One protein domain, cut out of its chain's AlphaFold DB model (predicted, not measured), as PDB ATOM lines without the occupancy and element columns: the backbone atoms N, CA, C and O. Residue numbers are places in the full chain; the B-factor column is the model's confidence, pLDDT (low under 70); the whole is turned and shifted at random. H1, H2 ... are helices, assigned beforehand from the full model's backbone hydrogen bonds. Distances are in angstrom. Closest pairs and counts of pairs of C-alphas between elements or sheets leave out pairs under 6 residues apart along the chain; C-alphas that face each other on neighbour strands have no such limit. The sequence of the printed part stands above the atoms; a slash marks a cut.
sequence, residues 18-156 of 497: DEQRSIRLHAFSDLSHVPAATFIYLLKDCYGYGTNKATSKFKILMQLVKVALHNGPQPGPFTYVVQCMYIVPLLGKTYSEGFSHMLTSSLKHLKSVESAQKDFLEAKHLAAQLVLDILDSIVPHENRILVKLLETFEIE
ATOM      1  N   ASP A  18      11.389 294.572  63.930       44.69
ATOM      2  CA  ASP A  18      11.372 293.582  62.847       44.69
ATOM      3  C   ASP A  18       9.985 293.438  62.204       44.69
ATOM      4  O   ASP A  18       9.891 293.344  60.978       44.69
ATOM      5  N   GLU A  19       8.897 293.537  62.976       43.97
ATOM      6  CA  GLU A  19       7.533 293.568  62.433       43.97
ATOM      7  C   GLU A  19       7.295 294.806  61.558       43.97
ATOM      8  O   GLU A  19       6.853 294.675  60.416       43.97
ATOM      9  N   GLN A  20       7.669 296.008  62.016       49.62
ATOM     10  CA  GLN A  20       7.558 297.236  61.212       49.62
ATOM     11  C   GLN A  20       8.412 297.182  59.939       49.62
ATOM     12  O   GLN A  20       8.000 297.669  58.883       49.62
ATOM     13  N   ARG A  21       9.605 296.577  60.004       52.62
ATOM     14  CA  ARG A  21      10.485 296.407  58.840       52.62
ATOM     15  C   ARG A  21       9.926 295.386  57.846       52.62
ATOM     16  O   ARG A  21      10.000 295.628  56.640       52.62
ATOM     17  N   SER A  22       9.330 294.304  58.341       50.22
ATOM     18  CA  SER A  22       8.634 293.291  57.542       50.22
ATOM     19  C   SER A  22       7.391 293.871  56.857       50.22
ATOM     20  O   SER A  22       7.234 293.716  55.649       50.22
ATOM     21  N   ILE A  23       6.583 294.667  57.573       55.56
ATOM     22  CA  ILE A  23       5.411 295.374  57.025       55.56
ATOM     23  C   ILE A  23       5.826 296.373  55.933       55.56
ATOM     24  O   ILE A  23       5.192 296.427  54.882       55.56
ATOM     25  N   ARG A  24       6.921 297.127  56.128       57.75
ATOM     26  CA  ARG A  24       7.456 298.049  55.106       57.75
ATOM     27  C   ARG A  24       7.899 297.295  53.851       57.75
ATOM     28  O   ARG A  24       7.513 297.674  52.753       57.75
ATOM     29  N   LEU A  25       8.684 296.227  53.988       58.09
ATOM     30  CA  LEU A  25       9.130 295.422  52.843       58.09
ATOM     31  C   LEU A  25       7.958 294.743  52.121       58.09
ATOM     32  O   LEU A  25       7.951 294.703  50.893       58.09
ATOM     33  N   HIS A  26       6.956 294.269  52.862       60.62
ATOM     34  CA  HIS A  26       5.762 293.633  52.309       60.62
ATOM     35  C   HIS A  26       4.871 294.631  51.553       60.62
ATOM     36  O   HIS A  26       4.453 294.348  50.437       60.62
ATOM     37  N   ALA A  27       4.641 295.830  52.096       61.28
ATOM     38  CA  ALA A  27       3.761 296.830  51.485       61.28
ATOM     39  C   ALA A  27       4.309 297.452  50.186       61.28
ATOM     40  O   ALA A  27       3.531 297.895  49.351       61.28
ATOM     41  N   PHE A  28       5.632 297.482  49.980       72.56
ATOM     42  CA  PHE A  28       6.223 297.846  48.677       72.56
ATOM     43  C   PHE A  28       6.378 296.644  47.731       72.56
ATOM     44  O   PHE A  28       6.758 296.824  46.576       72.56
ATOM     45  N   SER A  29       6.105 295.428  48.211       74.38
ATOM     46  CA  SER A  29       6.155 294.203  47.409       74.38
ATOM     47  C   SER A  29       4.777 293.774  46.909       74.38
ATOM     48  O   SER A  29       4.709 293.155  45.855       74.38
ATOM     49  N   ASP A  30       3.696 294.117  47.607       80.06
ATOM     50  CA  ASP A  30       2.325 293.814  47.197       80.06
ATOM     51  C   ASP A  30       1.374 294.943  47.621       80.06
ATOM     52  O   ASP A  30       1.242 295.249  48.809       80.06
ATOM     53  N   LEU A  31       0.716 295.563  46.637       84.62
ATOM     54  CA  LEU A  31      -0.258 296.638  46.843       84.62
ATOM     55  C   LEU A  31      -1.716 296.168  46.742       84.62
ATOM     56  O   LEU A  31      -2.620 296.990  46.885       84.62
ATOM     57  N   SER A  32      -1.973 294.873  46.540       82.81
ATOM     58  CA  SER A  32      -3.318 294.332  46.282       82.81
ATOM     59  C   SER A  32      -4.336 294.668  47.378       82.81
ATOM     60  O   SER A  32      -5.526 294.816  47.108       82.81
ATOM     61  N   HIS A  33      -3.873 294.820  48.622       83.62
ATOM     62  CA  HIS A  33      -4.708 295.103  49.794       83.62
ATOM     63  C   HIS A  33      -4.245 296.322  50.600       83.62
ATOM     64  O   HIS A  33      -4.690 296.518  51.730       83.62
ATOM     65  N   VAL A  34      -3.343 297.139  50.052       88.44
ATOM     66  CA  VAL A  34      -2.797 298.308  50.752       88.44
ATOM     67  C   VAL A  34      -3.565 299.555  50.309       88.44
ATOM     68  O   VAL A  34      -3.419 299.959  49.159       88.44
ATOM     69  N   PRO A  35      -4.344 300.225  51.178       91.12
ATOM     70  CA  PRO A  35      -5.015 301.471  50.814       91.12
ATOM     71  C   PRO A  35      -4.015 302.583  50.474       91.12
ATOM     72  O   PRO A  35      -2.959 302.681  51.105       91.12
ATOM     73  N   ALA A  36      -4.383 303.482  49.556       92.62
ATOM     74  CA  ALA A  36      -3.544 304.613  49.148       92.62
ATOM     75  C   ALA A  36      -3.048 305.454  50.345       92.62
ATOM     76  O   ALA A  36      -1.883 305.843  50.397       92.62
ATOM     77  N   ALA A  37      -3.897 305.675  51.357       92.56
ATOM     78  CA  ALA A  37      -3.520 306.393  52.578       92.56
ATOM     79  C   ALA A  37      -2.382 305.702  53.341       92.56
ATOM     80  O   ALA A  37      -1.410 306.350  53.738       92.56
ATOM     81  N   THR A  38      -2.478 304.381  53.496       90.94
ATOM     82  CA  THR A  38      -1.457 303.559  54.149       90.94
ATOM     83  C   THR A  38      -0.159 303.585  53.354       90.94
ATOM     84  O   THR A  38       0.908 303.779  53.929       90.94
ATOM     85  N   PHE A  39      -0.234 303.465  52.028       92.00
ATOM     86  CA  PHE A  39       0.946 303.528  51.172       92.00
ATOM     87  C   PHE A  39       1.661 304.882  51.253       92.00
ATOM     88  O   PHE A  39       2.879 304.925  51.420       92.00
ATOM     89  N   ILE A  40       0.920 305.991  51.216       93.00
ATOM     90  CA  ILE A  40       1.488 307.338  51.344       93.00
ATOM     91  C   ILE A  40       2.098 307.578  52.729       93.00
ATOM     92  O   ILE A  40       3.170 308.182  52.833       93.00
ATOM     93  N   TYR A  41       1.474 307.058  53.787       90.50
ATOM     94  CA  TYR A  41       2.053 307.074  55.127       90.50
ATOM     95  C   TYR A  41       3.384 306.308  55.180       90.50
ATOM     96  O   TYR A  41       4.389 306.855  55.636       90.50
ATOM     97  N   LEU A  42       3.423 305.084  54.645       88.56
ATOM     98  CA  LEU A  42       4.634 304.260  54.594       88.56
ATOM     99  C   LEU A  42       5.731 304.903  53.736       88.56
ATOM    100  O   LEU A  42       6.902 304.865  54.100       88.56
ATOM    101  N   LEU A  43       5.368 305.547  52.625       89.50
ATOM    102  CA  LEU A  43       6.299 306.282  51.769       89.50
ATOM    103  C   LEU A  43       6.958 307.445  52.521       89.50
ATOM    104  O   LEU A  43       8.176 307.630  52.433       89.50
ATOM    105  N   LYS A  44       6.172 308.201  53.296       89.75
ATOM    106  CA  LYS A  44       6.676 309.276  54.162       89.75
ATOM    107  C   LYS A  44       7.611 308.737  55.241       89.75
ATOM    108  O   LYS A  44       8.703 309.278  55.419       89.75
ATOM    109  N   ASP A  45       7.198 307.683  55.932       86.06
ATOM    110  CA  ASP A  45       7.973 307.055  57.004       86.06
ATOM    111  C   ASP A  45       9.318 306.508  56.484       86.06
ATOM    112  O   ASP A  45      10.386 306.820  57.019       86.06
ATOM    113  N   CYS A  46       9.302 305.815  55.341       84.31
ATOM    114  CA  CYS A  46      10.510 305.321  54.678       84.31
ATOM    115  C   CYS A  46      11.458 306.445  54.233       84.31
ATOM    116  O   CYS A  46      12.675 306.274  54.294       84.31
ATOM    117  N   TYR A  47      10.941 307.600  53.799       85.69
ATOM    118  CA  TYR A  47      11.784 308.754  53.474       85.69
ATOM    119  C   TYR A  47      12.449 309.361  54.718       85.69
ATOM    120  O   TYR A  47      13.624 309.750  54.675       85.69
ATOM    121  N   GLY A  48      11.719 309.412  55.837       82.06
ATOM    122  CA  GLY A  48      12.245 309.857  57.127       82.06
ATOM    123  C   GLY A  48      13.385 308.972  57.638       82.06
ATOM    124  O   GLY A  48      14.346 309.471  58.222       82.06
ATOM    125  N   TYR A  49      13.340 307.674  57.342       76.31
ATOM    126  CA  TYR A  49      14.289 306.691  57.856       76.31
ATOM    127  C   TYR A  49      15.683 306.735  57.183       76.31
ATOM    128  O   TYR A  49      15.833 307.016  55.991       76.31
ATOM    129  N   GLY A  50      16.734 306.430  57.955       70.25
ATOM    130  CA  GLY A  50      18.119 306.251  57.486       70.25
ATOM    131  C   GLY A  50      18.974 307.524  57.374       70.25
ATOM    132  O   GLY A  50      18.473 308.647  57.383       70.25
ATOM    133  N   THR A  51      20.292 307.345  57.225       71.56
ATOM    134  CA  THR A  51      21.311 308.422  57.198       71.56
ATOM    135  C   THR A  51      21.726 308.864  55.788       71.56
ATOM    136  O   THR A  51      22.541 309.773  55.629       71.56
ATOM    137  N   ASN A  52      21.169 308.244  54.744       76.56
ATOM    138  CA  ASN A  52      21.491 308.564  53.351       76.56
ATOM    139  C   ASN A  52      21.113 310.010  52.979       76.56
ATOM    140  O   ASN A  52      20.114 310.553  53.448       76.56
ATOM    141  N   LYS A  53      21.864 310.618  52.051       85.69
ATOM    142  CA  LYS A  53      21.509 311.931  51.478       85.69
ATOM    143  C   LYS A  53      20.131 311.874  50.801       85.69
ATOM    144  O   LYS A  53      19.805 310.874  50.155       85.69
ATOM    145  N   ALA A  54      19.373 312.972  50.864       81.69
ATOM    146  CA  ALA A  54      18.004 313.077  50.337       81.69
ATOM    147  C   ALA A  54      17.855 312.565  48.890       81.69
ATOM    148  O   ALA A  54      16.975 311.759  48.605       81.69
ATOM    149  N   THR A  55      18.771 312.931  47.988       84.62
ATOM    150  CA  THR A  55      18.753 312.475  46.585       84.62
ATOM    151  C   THR A  55      18.902 310.958  46.446       84.62
ATOM    152  O   THR A  55      18.295 310.353  45.566       84.62
ATOM    153  N   SER A  56      19.702 310.326  47.310       83.06
ATOM    154  CA  SER A  56      19.894 308.868  47.288       83.06
ATOM    155  C   SER A  56      18.663 308.153  47.833       83.06
ATOM    156  O   SER A  56      18.195 307.202  47.213       83.06
ATOM    157  N   LYS A  57      18.079 308.667  48.928       84.06
ATOM    158  CA  LYS A  57      16.797 308.179  49.458       84.06
ATOM    159  C   LYS A  57      15.697 308.256  48.401       84.06
ATOM    160  O   LYS A  57      15.024 307.266  48.144       84.06
ATOM    161  N   PHE A  58      15.580 309.398  47.726       85.81
ATOM    162  CA  PHE A  58      14.579 309.615  46.686       85.81
ATOM    163  C   PHE A  58      14.727 308.641  45.508       85.81
ATOM    164  O   PHE A  58      13.739 308.077  45.050       85.81
ATOM    165  N   LYS A  59      15.959 308.382  45.044       86.12
ATOM    166  CA  LYS A  59      16.214 307.394  43.981       86.12
ATOM    167  C   LYS A  59      15.810 305.975  44.389       86.12
ATOM    168  O   LYS A  59      15.230 305.265  43.572       86.12
ATOM    169  N   ILE A  60      16.106 305.573  45.625       85.62
ATOM    170  CA  ILE A  60      15.735 304.251  46.149       85.62
ATOM    171  C   ILE A  60      14.211 304.132  46.239       85.62
ATOM    172  O   ILE A  60      13.647 303.176  45.714       85.62
ATOM    173  N   LEU A  61      13.539 305.124  46.828       87.81
ATOM    174  CA  LEU A  61      12.079 305.131  46.940       87.81
ATOM    175  C   LEU A  61      11.396 305.116  45.577       87.81
ATOM    176  O   LEU A  61      10.454 304.361  45.390       87.81
ATOM    177  N   MET A  62      11.901 305.873  44.603       88.62
ATOM    178  CA  MET A  62      11.374 305.850  43.238       88.62
ATOM    179  C   MET A  62      11.410 304.436  42.644       88.62
ATOM    180  O   MET A  62      10.455 304.021  41.999       88.62
ATOM    181  N   GLN A  63      12.493 303.680  42.859       87.25
ATOM    182  CA  GLN A  63      12.574 302.292  42.389       87.25
ATOM    183  C   GLN A  63      11.591 301.381  43.130       87.25
ATOM    184  O   GLN A  63      10.932 300.563  42.495       87.25
ATOM    185  N   LEU A  64      11.439 301.556  44.446       87.44
ATOM    186  CA  LEU A  64      10.461 300.801  45.232       87.44
ATOM    187  C   LEU A  64       9.026 301.083  44.778       87.44
ATOM    188  O   LEU A  64       8.264 300.146  44.590       87.44
ATOM    189  N   VAL A  65       8.673 302.347  44.532       90.44
ATOM    190  CA  VAL A  65       7.355 302.736  44.010       90.44
ATOM    191  C   VAL A  65       7.114 302.117  42.632       90.44
ATOM    192  O   VAL A  65       6.039 301.580  42.393       90.44
ATOM    193  N   LYS A  66       8.110 302.128  41.734       89.25
ATOM    194  CA  LYS A  66       7.991 301.481  40.415       89.25
ATOM    195  C   LYS A  66       7.697 299.985  40.521       89.25
ATOM    196  O   LYS A  66       6.830 299.496  39.804       89.25
ATOM    197  N   VAL A  67       8.408 299.276  41.399       86.56
ATOM    198  CA  VAL A  67       8.186 297.840  41.631       86.56
ATOM    199  C   VAL A  67       6.812 297.605  42.258       86.56
ATOM    200  O   VAL A  67       6.058 296.778  41.761       86.56
ATOM    201  N   ALA A  68       6.449 298.385  43.278       87.94
ATOM    202  CA  ALA A  68       5.167 298.263  43.967       87.94
ATOM    203  C   ALA A  68       3.977 298.443  43.008       87.94
ATOM    204  O   ALA A  68       3.047 297.644  43.023       87.94
ATOM    205  N   LEU A  69       4.032 299.445  42.121       88.62
ATOM    206  CA  LEU A  69       2.989 299.681  41.117       88.62
ATOM    207  C   LEU A  69       2.930 298.586  40.039       88.62
ATOM    208  O   LEU A  69       1.876 298.386  39.442       88.62
ATOM    209  N   HIS A  70       4.030 297.876  39.779       84.50
ATOM    210  CA  HIS A  70       4.027 296.730  38.866       84.50
ATOM    211  C   HIS A  70       3.362 295.496  39.490       84.50
ATOM    212  O   HIS A  70       2.754 294.699  38.780       84.50
ATOM    213  N   ASN A  71       3.407 295.371  40.817       82.50
ATOM    214  CA  ASN A  71       2.870 294.234  41.563       82.50
ATOM    215  C   ASN A  71       1.351 294.339  41.821       82.50
ATOM    216  O   ASN A  71       0.866 293.914  42.863       82.50
ATOM    217  N   GLY A  72       0.603 294.900  40.864       75.50
ATOM    218  CA  GLY A  72      -0.860 294.814  40.793       75.50
ATOM    219  C   GLY A  72      -1.649 295.493  41.924       75.50
ATOM    220  O   GLY A  72      -2.466 294.821  42.553       75.50
ATOM    221  N   PRO A  73      -1.477 296.805  42.184       84.38
ATOM    222  CA  PRO A  73      -2.369 297.536  43.090       84.38
ATOM    223  C   PRO A  73      -3.834 297.427  42.644       84.38
ATOM    224  O   PRO A  73      -4.120 297.455  41.449       84.38
ATOM    225  N   GLN A  74      -4.763 297.358  43.597       81.50
ATOM    226  CA  GLN A  74      -6.206 297.402  43.329       81.50
ATOM    227  C   GLN A  74      -6.725 298.844  43.473       81.50
ATOM    228  O   GLN A  74      -6.384 299.498  44.460       81.50
ATOM    229  N   PRO A  75      -7.551 299.369  42.545       85.19
ATOM    230  CA  PRO A  75      -8.149 298.692  41.381       85.19
ATOM    231  C   PRO A  75      -7.216 298.583  40.156       85.19
ATOM    232  O   PRO A  75      -7.463 297.776  39.264       85.19
ATOM    233  N   GLY A  76      -6.130 299.354  40.134       91.38
ATOM    234  CA  GLY A  76      -5.075 299.306  39.124       91.38
ATOM    235  C   GLY A  76      -4.040 300.415  39.362       91.38
ATOM    236  O   GLY A  76      -4.297 301.328  40.152       91.38
ATOM    237  N   PRO A  77      -2.841 300.352  38.757       92.94
ATOM    238  CA  PRO A  77      -1.733 301.257  39.079       92.94
ATOM    239  C   PRO A  77      -2.003 302.734  38.791       92.94
ATOM    240  O   PRO A  77      -1.570 303.590  39.564       92.94
ATOM    241  N   PHE A  78      -2.715 303.054  37.717       94.31
ATOM    242  CA  PHE A  78      -3.062 304.420  37.350       94.31
ATOM    243  C   PHE A  78      -4.108 304.991  38.303       94.31
ATOM    244  O   PHE A  78      -3.869 306.048  38.892       94.31
ATOM    245  N   THR A  79      -5.210 304.272  38.531       94.50
ATOM    246  CA  THR A  79      -6.252 304.707  39.473       94.50
ATOM    247  C   THR A  79      -5.702 304.828  40.891       94.50
ATOM    248  O   THR A  79      -5.960 305.813  41.584       94.50
ATOM    249  N   TYR A  80      -4.877 303.870  41.312       94.75
ATOM    250  CA  TYR A  80      -4.237 303.883  42.623       94.75
ATOM    251  C   TYR A  80      -3.345 305.112  42.821       94.75
ATOM    252  O   TYR A  80      -3.361 305.743  43.881       94.75
ATOM    253  N   VAL A  81      -2.587 305.504  41.790       95.38
ATOM    254  CA  VAL A  81      -1.793 306.735  41.843       95.38
ATOM    255  C   VAL A  81      -2.690 307.968  41.913       95.38
ATOM    256  O   VAL A  81      -2.399 308.839  42.726       95.38
ATOM    257  N   VAL A  82      -3.790 308.054  41.157       96.50
ATOM    258  CA  VAL A  82      -4.733 309.186  41.281       96.50
ATOM    259  C   VAL A  82      -5.275 309.296  42.713       96.50
ATOM    260  O   VAL A  82      -5.246 310.378  43.296       96.50
ATOM    261  N   GLN A  83      -5.658 308.178  43.336       95.69
ATOM    262  CA  GLN A  83      -6.083 308.149  44.743       95.69
ATOM    263  C   GLN A  83      -4.978 308.633  45.693       95.69
ATOM    264  O   GLN A  83      -5.230 309.432  46.594       95.69
ATOM    265  N   CYS A  84      -3.734 308.204  45.472       95.56
ATOM    266  CA  CYS A  84      -2.581 308.698  46.223       95.56
ATOM    267  C   CYS A  84      -2.409 310.218  46.077       95.56
ATOM    268  O   CYS A  84      -2.082 310.898  47.052       95.56
ATOM    269  N   MET A  85      -2.651 310.767  44.886       96.06
ATOM    270  CA  MET A  85      -2.500 312.195  44.614       96.06
ATOM    271  C   MET A  85      -3.501 313.063  45.388       96.06
ATOM    272  O   MET A  85      -3.148 314.187  45.724       96.06
ATOM    273  N   TYR A  86      -4.678 312.565  45.775       96.38
ATOM    274  CA  TYR A  86      -5.569 313.290  46.699       96.38
ATOM    275  C   TYR A  86      -4.999 313.408  48.123       96.38
ATOM    276  O   TYR A  86      -5.314 314.342  48.856       96.38
ATOM    277  N   ILE A  87      -4.137 312.471  48.522       95.56
ATOM    278  CA  ILE A  87      -3.646 312.336  49.899       95.56
ATOM    279  C   ILE A  87      -2.308 313.054  50.085       95.56
ATOM    280  O   ILE A  87      -2.060 313.658  51.127       95.56
ATOM    281  N   VAL A  88      -1.435 313.011  49.078       95.50
ATOM    282  CA  VAL A  88      -0.074 313.571  49.138       95.50
ATOM    283  C   VAL A  88      -0.016 315.037  49.614       95.50
ATOM    284  O   VAL A  88       0.832 315.326  50.465       95.50
ATOM    285  N   PRO A  89      -0.899 315.959  49.177       93.38
ATOM    286  CA  PRO A  89      -0.897 317.342  49.661       93.38
ATOM    287  C   PRO A  89      -1.095 317.480  51.173       93.38
ATOM    288  O   PRO A  89      -0.557 318.406  51.783       93.38
ATOM    289  N   LEU A  90      -1.796 316.529  51.798       92.12
ATOM    290  CA  LEU A  90      -2.059 316.515  53.239       92.12
ATOM    291  C   LEU A  90      -0.787 316.261  54.066       92.12
ATOM    292  O   LEU A  90      -0.762 316.527  55.265       92.12
ATOM    293  N   LEU A  91       0.294 315.779  53.442       89.38
ATOM    294  CA  LEU A  91       1.582 315.581  54.110       89.38
ATOM    295  C   LEU A  91       2.363 316.884  54.342       89.38
ATOM    296  O   LEU A  91       3.354 316.867  55.078       89.38
ATOM    297  N   GLY A  92       1.938 317.990  53.725       86.00
ATOM    298  CA  GLY A  92       2.607 319.289  53.763       86.00
ATOM    299  C   GLY A  92       3.549 319.535  52.577       86.00
ATOM    300  O   GLY A  92       3.985 318.614  51.880       86.00
ATOM    301  N   LYS A  93       3.892 320.816  52.363       82.00
ATOM    302  CA  LYS A  93       4.654 321.291  51.189       82.00
ATOM    303  C   LYS A  93       6.005 320.593  50.998       82.00
ATOM    304  O   LYS A  93       6.424 320.381  49.869       82.00
ATOM    305  N   THR A  94       6.665 320.189  52.084       81.62
ATOM    306  CA  THR A  94       7.990 319.545  52.045       81.62
ATOM    307  C   THR A  94       7.998 318.188  51.344       81.62
ATOM    308  O   THR A  94       9.023 317.801  50.790       81.62
ATOM    309  N   TYR A  95       6.882 317.454  51.384       85.56
ATOM    310  CA  TYR A  95       6.765 316.123  50.782       85.56
ATOM    311  C   TYR A  95       5.951 316.145  49.490       85.56
ATOM    312  O   TYR A  95       6.243 315.369  48.580       85.56
ATOM    313  N   SER A  96       4.954 317.037  49.417       87.31
ATOM    314  CA  SER A  96       3.927 317.022  48.376       87.31
ATOM    315  C   SER A  96       4.513 317.019  46.965       87.31
ATOM    316  O   SER A  96       4.220 316.127  46.171       87.31
ATOM    317  N   GLU A  97       5.413 317.954  46.670       87.69
ATOM    318  CA  GLU A  97       6.019 318.084  45.348       87.69
ATOM    319  C   GLU A  97       6.811 316.830  44.947       87.69
ATOM    320  O   GLU A  97       6.574 316.237  43.891       87.69
ATOM    321  N   GLY A  98       7.754 316.413  45.795       90.75
ATOM    322  CA  GLY A  98       8.649 315.301  45.497       90.75
ATOM    323  C   GLY A  98       7.892 313.985  45.335       90.75
ATOM    324  O   GLY A  98       8.165 313.224  44.406       90.75
ATOM    325  N   PHE A  99       6.917 313.723  46.207       93.38
ATOM    326  CA  PHE A  99       6.128 312.493  46.157       93.38
ATOM    327  C   PHE A  99       5.167 312.493  44.973       93.38
ATOM    328  O   PHE A  99       5.123 311.503  44.245       93.38
ATOM    329  N   SER A 100       4.503 313.615  44.691       93.81
ATOM    330  CA  SER A 100       3.663 313.761  43.496       93.81
ATOM    331  C   SER A 100       4.470 313.541  42.220       93.81
ATOM    332  O   SER A 100       4.068 312.784  41.334       93.81
ATOM    333  N   HIS A 101       5.665 314.134  42.141       91.81
ATOM    334  CA  HIS A 101       6.574 313.928  41.023       91.81
ATOM    335  C   HIS A 101       7.015 312.459  40.903       91.81
ATOM    336  O   HIS A 101       7.094 311.930  39.794       91.81
ATOM    337  N   MET A 102       7.300 311.785  42.018       92.38
ATOM    338  CA  MET A 102       7.710 310.381  42.044       92.38
ATOM    339  C   MET A 102       6.613 309.429  41.576       92.38
ATOM    340  O   MET A 102       6.869 308.596  40.706       92.38
ATOM    341  N   LEU A 103       5.396 309.582  42.096       93.75
ATOM    342  CA  LEU A 103       4.251 308.747  41.734       93.75
ATOM    343  C   LEU A 103       3.929 308.884  40.243       93.75
ATOM    344  O   LEU A 103       3.939 307.898  39.509       93.75
ATOM    345  N   THR A 104       3.778 310.120  39.763       92.38
ATOM    346  CA  THR A 104       3.503 310.407  38.344       92.38
ATOM    347  C   THR A 104       4.622 309.922  37.413       92.38
ATOM    348  O   THR A 104       4.352 309.331  36.373       92.38
ATOM    349  N   SER A 105       5.898 310.100  37.781       90.81
ATOM    350  CA  SER A 105       7.025 309.585  36.980       90.81
ATOM    351  C   SER A 105       7.078 308.060  36.922       90.81
ATOM    352  O   SER A 105       7.592 307.513  35.945       90.81
ATOM    353  N   SER A 106       6.599 307.375  37.960       90.56
ATOM    354  CA  SER A 106       6.661 305.914  38.049       90.56
ATOM    355  C   SER A 106       5.668 305.227  37.106       90.56
ATOM    356  O   SER A 106       5.931 304.110  36.672       90.56
ATOM    357  N   LEU A 107       4.603 305.924  36.694       90.25
ATOM    358  CA  LEU A 107       3.593 305.417  35.761       90.25
ATOM    359  C   LEU A 107       4.071 305.303  34.305       90.25
ATOM    360  O   LEU A 107       3.524 304.507  33.546       90.25
ATOM    361  N   LYS A 108       5.100 306.060  33.893       83.94
ATOM    362  CA  LYS A 108       5.515 306.153  32.475       83.94
ATOM    363  C   LYS A 108       5.820 304.797  31.826       83.94
ATOM    364  O   LYS A 108       5.548 304.623  30.645       83.94
ATOM    365  N   HIS A 109       6.368 303.846  32.582       80.81
ATOM    366  CA  HIS A 109       6.729 302.517  32.071       80.81
ATOM    367  C   HIS A 109       5.558 301.523  32.057       80.81
ATOM    368  O   HIS A 109       5.654 300.492  31.403       80.81
ATOM    369  N   LEU A 110       4.469 301.814  32.774       83.81
ATOM    370  CA  LEU A 110       3.314 300.919  32.887       83.81
ATOM    371  C   LEU A 110       2.304 301.122  31.752       83.81
ATOM    372  O   LEU A 110       1.471 300.253  31.529       83.81
ATOM    373  N   LYS A 111       2.419 302.216  30.987       76.75
ATOM    374  CA  LYS A 111       1.557 302.499  29.826       76.75
ATOM    375  C   LYS A 111       1.629 301.433  28.729       76.75
ATOM    376  O   LYS A 111       0.659 301.229  28.021       76.75
ATOM    377  N   SER A 112       2.768 300.762  28.565       76.12
ATOM    378  CA  SER A 112       2.936 299.714  27.548       76.12
ATOM    379  C   SER A 112       2.477 298.330  28.015       76.12
ATOM    380  O   SER A 112       2.631 297.361  27.277       76.12
ATOM    381  N   VAL A 113       1.994 298.205  29.253       82.62
ATOM    382  CA  VAL A 113       1.584 296.927  29.838       82.62
ATOM    383  C   VAL A 113       0.094 296.725  29.580       82.62
ATOM    384  O   VAL A 113      -0.737 297.465  30.098       82.62
ATOM    385  N   GLU A 114      -0.249 295.696  28.806       76.88
ATOM    386  CA  GLU A 114      -1.621 295.423  28.352       76.88
ATOM    387  C   GLU A 114      -2.626 295.302  29.513       76.88
ATOM    388  O   GLU A 114      -3.723 295.855  29.453       76.88
ATOM    389  N   SER A 115      -2.220 294.678  30.627       78.75
ATOM    390  CA  SER A 115      -3.061 294.537  31.823       78.75
ATOM    391  C   SER A 115      -3.387 295.863  32.519       78.75
ATOM    392  O   SER A 115      -4.365 295.929  33.258       78.75
ATOM    393  N   ALA A 116      -2.595 296.915  32.295       83.75
ATOM    394  CA  ALA A 116      -2.796 298.237  32.887       83.75
ATOM    395  C   ALA A 116      -3.564 299.198  31.961       83.75
ATOM    396  O   ALA A 116      -3.967 300.272  32.400       83.75
ATOM    397  N   GLN A 117      -3.811 298.823  30.701       85.31
ATOM    398  CA  GLN A 117      -4.461 299.698  29.718       85.31
ATOM    399  C   GLN A 117      -5.934 299.968  30.049       85.31
ATOM    400  O   GLN A 117      -6.428 301.075  29.839       85.31
ATOM    401  N   LYS A 118      -6.642 298.966  30.585       87.12
ATOM    402  CA  LYS A 118      -8.033 299.129  31.026       87.12
ATOM    403  C   LYS A 118      -8.127 300.121  32.189       87.12
ATOM    404  O   LYS A 118      -8.895 301.073  32.117       87.12
ATOM    405  N   ASP A 119      -7.296 299.920  33.210       92.25
ATOM    406  CA  ASP A 119      -7.189 300.828  34.355       92.25
ATOM    407  C   ASP A 119      -6.755 302.233  33.926       92.25
ATOM    408  O   ASP A 119      -7.289 303.209  34.431       92.25
ATOM    409  N   PHE A 120      -5.856 302.367  32.946       92.00
ATOM    410  CA  PHE A 120      -5.483 303.673  32.405       92.00
ATOM    411  C   PHE A 120      -6.697 304.454  31.884       92.00
ATOM    412  O   PHE A 120      -6.855 305.621  32.236       92.00
ATOM    413  N   LEU A 121      -7.568 303.821  31.086       88.69
ATOM    414  CA  LEU A 121      -8.768 304.466  30.539       88.69
ATOM    415  C   LEU A 121      -9.754 304.890  31.636       88.69
ATOM    416  O   LEU A 121     -10.302 305.988  31.561       88.69
ATOM    417  N   GLU A 122      -9.950 304.053  32.657       87.00
ATOM    418  CA  GLU A 122     -10.786 304.380  33.821       87.00
ATOM    419  C   GLU A 122     -10.163 305.524  34.644       87.00
ATOM    420  O   GLU A 122     -10.834 306.493  35.013       87.00
ATOM    421  N   ALA A 123      -8.847 305.480  34.847       93.31
ATOM    422  CA  ALA A 123      -8.101 306.480  35.592       93.31
ATOM    423  C   ALA A 123      -8.052 307.844  34.893       93.31
ATOM    424  O   ALA A 123      -7.913 308.848  35.588       93.31
ATOM    425  N   LYS A 124      -8.183 307.924  33.555       93.38
ATOM    426  CA  LYS A 124      -8.234 309.211  32.828       93.38
ATOM    427  C   LYS A 124      -9.341 310.118  33.362       93.38
ATOM    428  O   LYS A 124      -9.100 311.303  33.573       93.38
ATOM    429  N   HIS A 125     -10.531 309.566  33.607       90.94
ATOM    430  CA  HIS A 125     -11.664 310.329  34.132       90.94
ATOM    431  C   HIS A 125     -11.393 310.827  35.560       90.94
ATOM    432  O   HIS A 125     -11.558 312.011  35.843       90.94
ATOM    433  N   LEU A 126     -10.877 309.959  36.437       94.38
ATOM    434  CA  LEU A 126     -10.509 310.340  37.806       94.38
ATOM    435  C   LEU A 126      -9.362 311.363  37.838       94.38
ATOM    436  O   LEU A 126      -9.344 312.256  38.681       94.38
ATOM    437  N   ALA A 127      -8.403 311.257  36.918       96.81
ATOM    438  CA  ALA A 127      -7.320 312.222  36.781       96.81
ATOM    439  C   ALA A 127      -7.832 313.579  36.274       96.81
ATOM    440  O   ALA A 127      -7.361 314.611  36.747       96.81
ATOM    441  N   ALA A 128      -8.809 313.593  35.360       95.94
ATOM    442  CA  ALA A 128      -9.486 314.814  34.925       95.94
ATOM    443  C   ALA A 128     -10.242 315.482  36.084       95.94
ATOM    444  O   ALA A 128     -10.102 316.690  36.276       95.94
ATOM    445  N   GLN A 129     -10.946 314.699  36.910       95.56
ATOM    446  CA  GLN A 129     -11.579 315.202  38.132       95.56
ATOM    447  C   GLN A 129     -10.552 315.807  39.093       95.56
ATOM    448  O   GLN A 129     -10.720 316.933  39.547       95.56
ATOM    449  N   LEU A 130      -9.438 315.112  39.337       96.88
ATOM    450  CA  LEU A 130      -8.356 315.638  40.167       96.88
ATOM    451  C   LEU A 130      -7.790 316.951  39.608       96.88
ATOM    452  O   LEU A 130      -7.494 317.861  40.374       96.88
ATOM    453  N   VAL A 131      -7.627 317.076  38.287       96.75
ATOM    454  CA  VAL A 131      -7.183 318.334  37.663       96.75
ATOM    455  C   VAL A 131      -8.185 319.458  37.924       96.75
ATOM    456  O   VAL A 131      -7.754 320.554  38.279       96.75
ATOM    457  N   LEU A 132      -9.491 319.204  37.796       94.88
ATOM    458  CA  LEU A 132     -10.535 320.182  38.129       94.88
ATOM    459  C   LEU A 132     -10.472 320.584  39.604       94.88
ATOM    460  O   LEU A 132     -10.427 321.773  39.905       94.88
ATOM    461  N   ASP A 133     -10.347 319.615  40.510       95.31
ATOM    462  CA  ASP A 133     -10.251 319.877  41.946       95.31
ATOM    463  C   ASP A 133      -8.996 320.701  42.303       95.31
ATOM    464  O   ASP A 133      -9.018 321.511  43.231       95.31
ATOM    465  N   ILE A 134      -7.888 320.527  41.572       94.44
ATOM    466  CA  ILE A 134      -6.690 321.368  41.726       94.44
ATOM    467  C   ILE A 134      -6.951 322.785  41.194       94.44
ATOM    468  O   ILE A 134      -6.572 323.752  41.854       94.44
ATOM    469  N   LEU A 135      -7.602 322.930  40.033       93.00
ATOM    470  CA  LEU A 135      -7.952 324.240  39.458       93.00
ATOM    471  C   LEU A 135      -8.897 325.032  40.369       93.00
ATOM    472  O   LEU A 135      -8.694 326.227  40.573       93.00
ATOM    473  N   ASP A 136      -9.865 324.354  40.983       91.06
ATOM    474  CA  ASP A 136     -10.788 324.931  41.964       91.06
ATOM    475  C   ASP A 136     -10.158 325.119  43.352       91.06
ATOM    476  O   ASP A 136     -10.828 325.552  44.292       91.06
ATOM    477  N   SER A 137      -8.855 324.847  43.496       90.06
ATOM    478  CA  SER A 137      -8.107 324.965  44.754       90.06
ATOM    479  C   SER A 137      -8.655 324.095  45.897       90.06
ATOM    480  O   SER A 137      -8.360 324.350  47.066       90.06
ATOM    481  N   ILE A 138      -9.417 323.046  45.573       93.25
ATOM    482  CA  ILE A 138      -9.918 322.036  46.517       93.25
ATOM    483  C   ILE A 138      -8.760 321.135  46.956       93.25
ATOM    484  O   ILE A 138      -8.596 320.850  48.143       93.25
ATOM    485  N   VAL A 139      -7.921 320.719  46.002       93.44
ATOM    486  CA  VAL A 139      -6.727 319.905  46.262       93.44
ATOM    487  C   VAL A 139      -5.474 320.771  46.081       93.44
ATOM    488  O   VAL A 139      -5.172 321.178  44.959       93.44
ATOM    489  N   PRO A 140      -4.694 321.047  47.148       91.69
ATOM    490  CA  PRO A 140      -3.620 322.039  47.112       91.69
ATOM    491  C   PRO A 140      -2.315 321.477  46.519       91.69
ATOM    492  O   PRO A 140      -1.291 321.367  47.201       91.69
ATOM    493  N   HIS A 141      -2.347 321.115  45.236       92.25
ATOM    494  CA  HIS A 141      -1.152 320.808  44.446       92.25
ATOM    495  C   HIS A 141      -0.555 322.058  43.812       92.25
ATOM    496  O   HIS A 141      -1.228 323.050  43.557       92.25
ATOM    497  N   GLU A 142       0.737 321.991  43.513       88.31
ATOM    498  CA  GLU A 142       1.405 323.042  42.757       88.31
ATOM    499  C   GLU A 142       1.134 322.920  41.252       88.31
ATOM    500  O   GLU A 142       1.044 321.814  40.715       88.31
ATOM    501  N   ASN A 143       1.128 324.054  40.545       89.75
ATOM    502  CA  ASN A 143       0.809 324.138  39.113       89.75
ATOM    503  C   ASN A 143       1.599 323.146  38.237       89.75
ATOM    504  O   ASN A 143       1.052 322.554  37.314       89.75
ATOM    505  N   ARG A 144       2.881 322.903  38.540       90.06
ATOM    506  CA  ARG A 144       3.717 321.939  37.797       90.06
ATOM    507  C   ARG A 144       3.230 320.491  37.888       90.06
ATOM    508  O   ARG A 144       3.470 319.710  36.972       90.06
ATOM    509  N   ILE A 145       2.575 320.120  38.989       91.88
ATOM    510  CA  ILE A 145       2.000 318.785  39.161       91.88
ATOM    511  C   ILE A 145       0.765 318.644  38.280       91.88
ATOM    512  O   ILE A 145       0.620 317.614  37.630       91.88
ATOM    513  N   LEU A 146      -0.058 319.690  38.184       93.62
ATOM    514  CA  LEU A 146      -1.200 319.726  37.274       93.62
ATOM    515  C   LEU A 146      -0.760 319.505  35.822       93.62
ATOM    516  O   LEU A 146      -1.278 318.606  35.167       93.62
ATOM    517  N   VAL A 147       0.245 320.249  35.344       92.50
ATOM    518  CA  VAL A 147       0.795 320.063  33.985       92.50
ATOM    519  C   VAL A 147       1.248 318.617  33.774       92.50
ATOM    520  O   VAL A 147       0.910 317.980  32.779       92.50
ATOM    521  N   LYS A 148       1.935 318.049  34.766       93.06
ATOM    522  CA  LYS A 148       2.393 316.666  34.704       93.06
ATOM    523  C   LYS A 148       1.250 315.648  34.696       93.06
ATOM    524  O   LYS A 148       1.405 314.593  34.083       93.06
ATOM    525  N   LEU A 149       0.130 315.920  35.367       94.69
ATOM    526  CA  LEU A 149      -1.065 315.073  35.326       94.69
ATOM    527  C   LEU A 149      -1.707 315.102  33.934       94.69
ATOM    528  O   LEU A 149      -1.973 314.029  33.395       94.69
ATOM    529  N   LEU A 150      -1.853 316.287  33.326       94.81
ATOM    530  CA  LEU A 150      -2.349 316.434  31.949       94.81
ATOM    531  C   LEU A 150      -1.524 315.600  30.960       94.81
ATOM    532  O   LEU A 150      -2.089 314.833  30.182       94.81
ATOM    533  N   GLU A 151      -0.192 315.684  31.040       93.25
ATOM    534  CA  GLU A 151       0.728 314.921  30.184       93.25
ATOM    535  C   GLU A 151       0.724 313.415  30.490       93.25
ATOM    536  O   GLU A 151       0.738 312.575  29.590       93.25
ATOM    537  N   THR A 152       0.743 313.040  31.774       92.62
ATOM    538  CA  THR A 152       0.864 311.631  32.183       92.62
ATOM    539  C   THR A 152      -0.398 310.853  31.840       92.62
ATOM    540  O   THR A 152      -0.288 309.708  31.408       92.62
ATOM    541  N   PHE A 153      -1.570 311.465  31.993       93.56
ATOM    542  CA  PHE A 153      -2.854 310.828  31.723       93.56
ATOM    543  C   PHE A 153      -3.428 311.170  30.348       93.56
ATOM    544  O   PHE A 153      -4.483 310.651  30.022       93.56
ATOM    545  N   GLU A 154      -2.744 311.985  29.535       93.81
ATOM    546  CA  GLU A 154      -3.195 312.372  28.185       93.81
ATOM    547  C   GLU A 154      -4.637 312.900  28.210       93.81
ATOM    548  O   GLU A 154      -5.504 312.469  27.447       93.81
ATOM    549  N   ILE A 155      -4.912 313.780  29.176       95.06
ATOM    550  CA  ILE A 155      -6.259 314.274  29.467       95.06
ATOM    551  C   ILE A 155      -6.701 315.192  28.333       95.06
ATOM    552  O   ILE A 155      -6.078 316.222  28.095       95.06
ATOM    553  N   GLU A 156      -7.793 314.855  27.662       93.94
ATOM    554  CA  GLU A 156      -8.363 315.679  26.597       93.94
ATOM    555  C   GLU A 156      -9.571 316.478  27.100       93.94
ATOM    556  O   GLU A 156     -10.132 316.206  28.162       93.94
TER     557      GLU A 156
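AT A GLANCE: This is residues 18 to 156 of the 497 residues of the protein "Exonuclease mut-7" of Zea mays (UniProt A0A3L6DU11). Four helices, H4 to H7, form an up-and-down bundle, each running against the one before it, and the hairpin of H2 and H3 packs on its H4 and H5 side, with H2 crossing H4 and H3 crossing H5. H1 lies beyond H2, at the end of the longest axis far from H6 and H7. The 139 printed residues hold seven named helices, H1 to H7 in order, and no named strand: all helix. The whole is compact, radius of gyration of the C-alphas 14.4 A, spanning 46 by 33 by 22 A.

IN THESE COORDINATES: H1, residues 18 to 27, begins at C-alpha 18 (11.372, 293.582, 62.847). H2 is residues 36 to 48; H3, 54 to 70, is 24.4 A long. H4 is residues 77 to 91; H5, 93 to 109, is 26.9 A long. H6, 114 to 135, is 31.5 A long, with a kink of 41 degrees near residue 122. H7, 143 to 153, ends at C-alpha 153 (-2.854, 310.828, 31.723).

HOW THE PARTS SIT: H1 and H2 only just touch, with 3 pairs of C-alphas within 8 A, closest Arg 24 and Leu 42, 6.8 A. H2 touches H4 with residues 36 to 40 alone, at a steep tilt of 60 degrees; the closest C-alphas, Ala 36 and Cys 84, are 5.1 A apart. H4 and H5, a hairpin, touch at a shallow tilt of 9 degrees, closest C-alphas Pro 89 and Ser 96, 5.0 A. Every O i to N i+4 pair is within hydrogen-bond range in H1, H2, H3 and H7, against 7 of 11 in H4, 8 of 13 in H5 and 14 of 18 in H6.

THE WHOLE: The C-alphas farthest apart, Asp 18 and Glu 156, are 46.8 A apart. The printed part has no cut and no long link. Residues 50 to 56, of which 54 to 56 belong to H3, stand free. Residues 18 to 27 have pLDDT under 70.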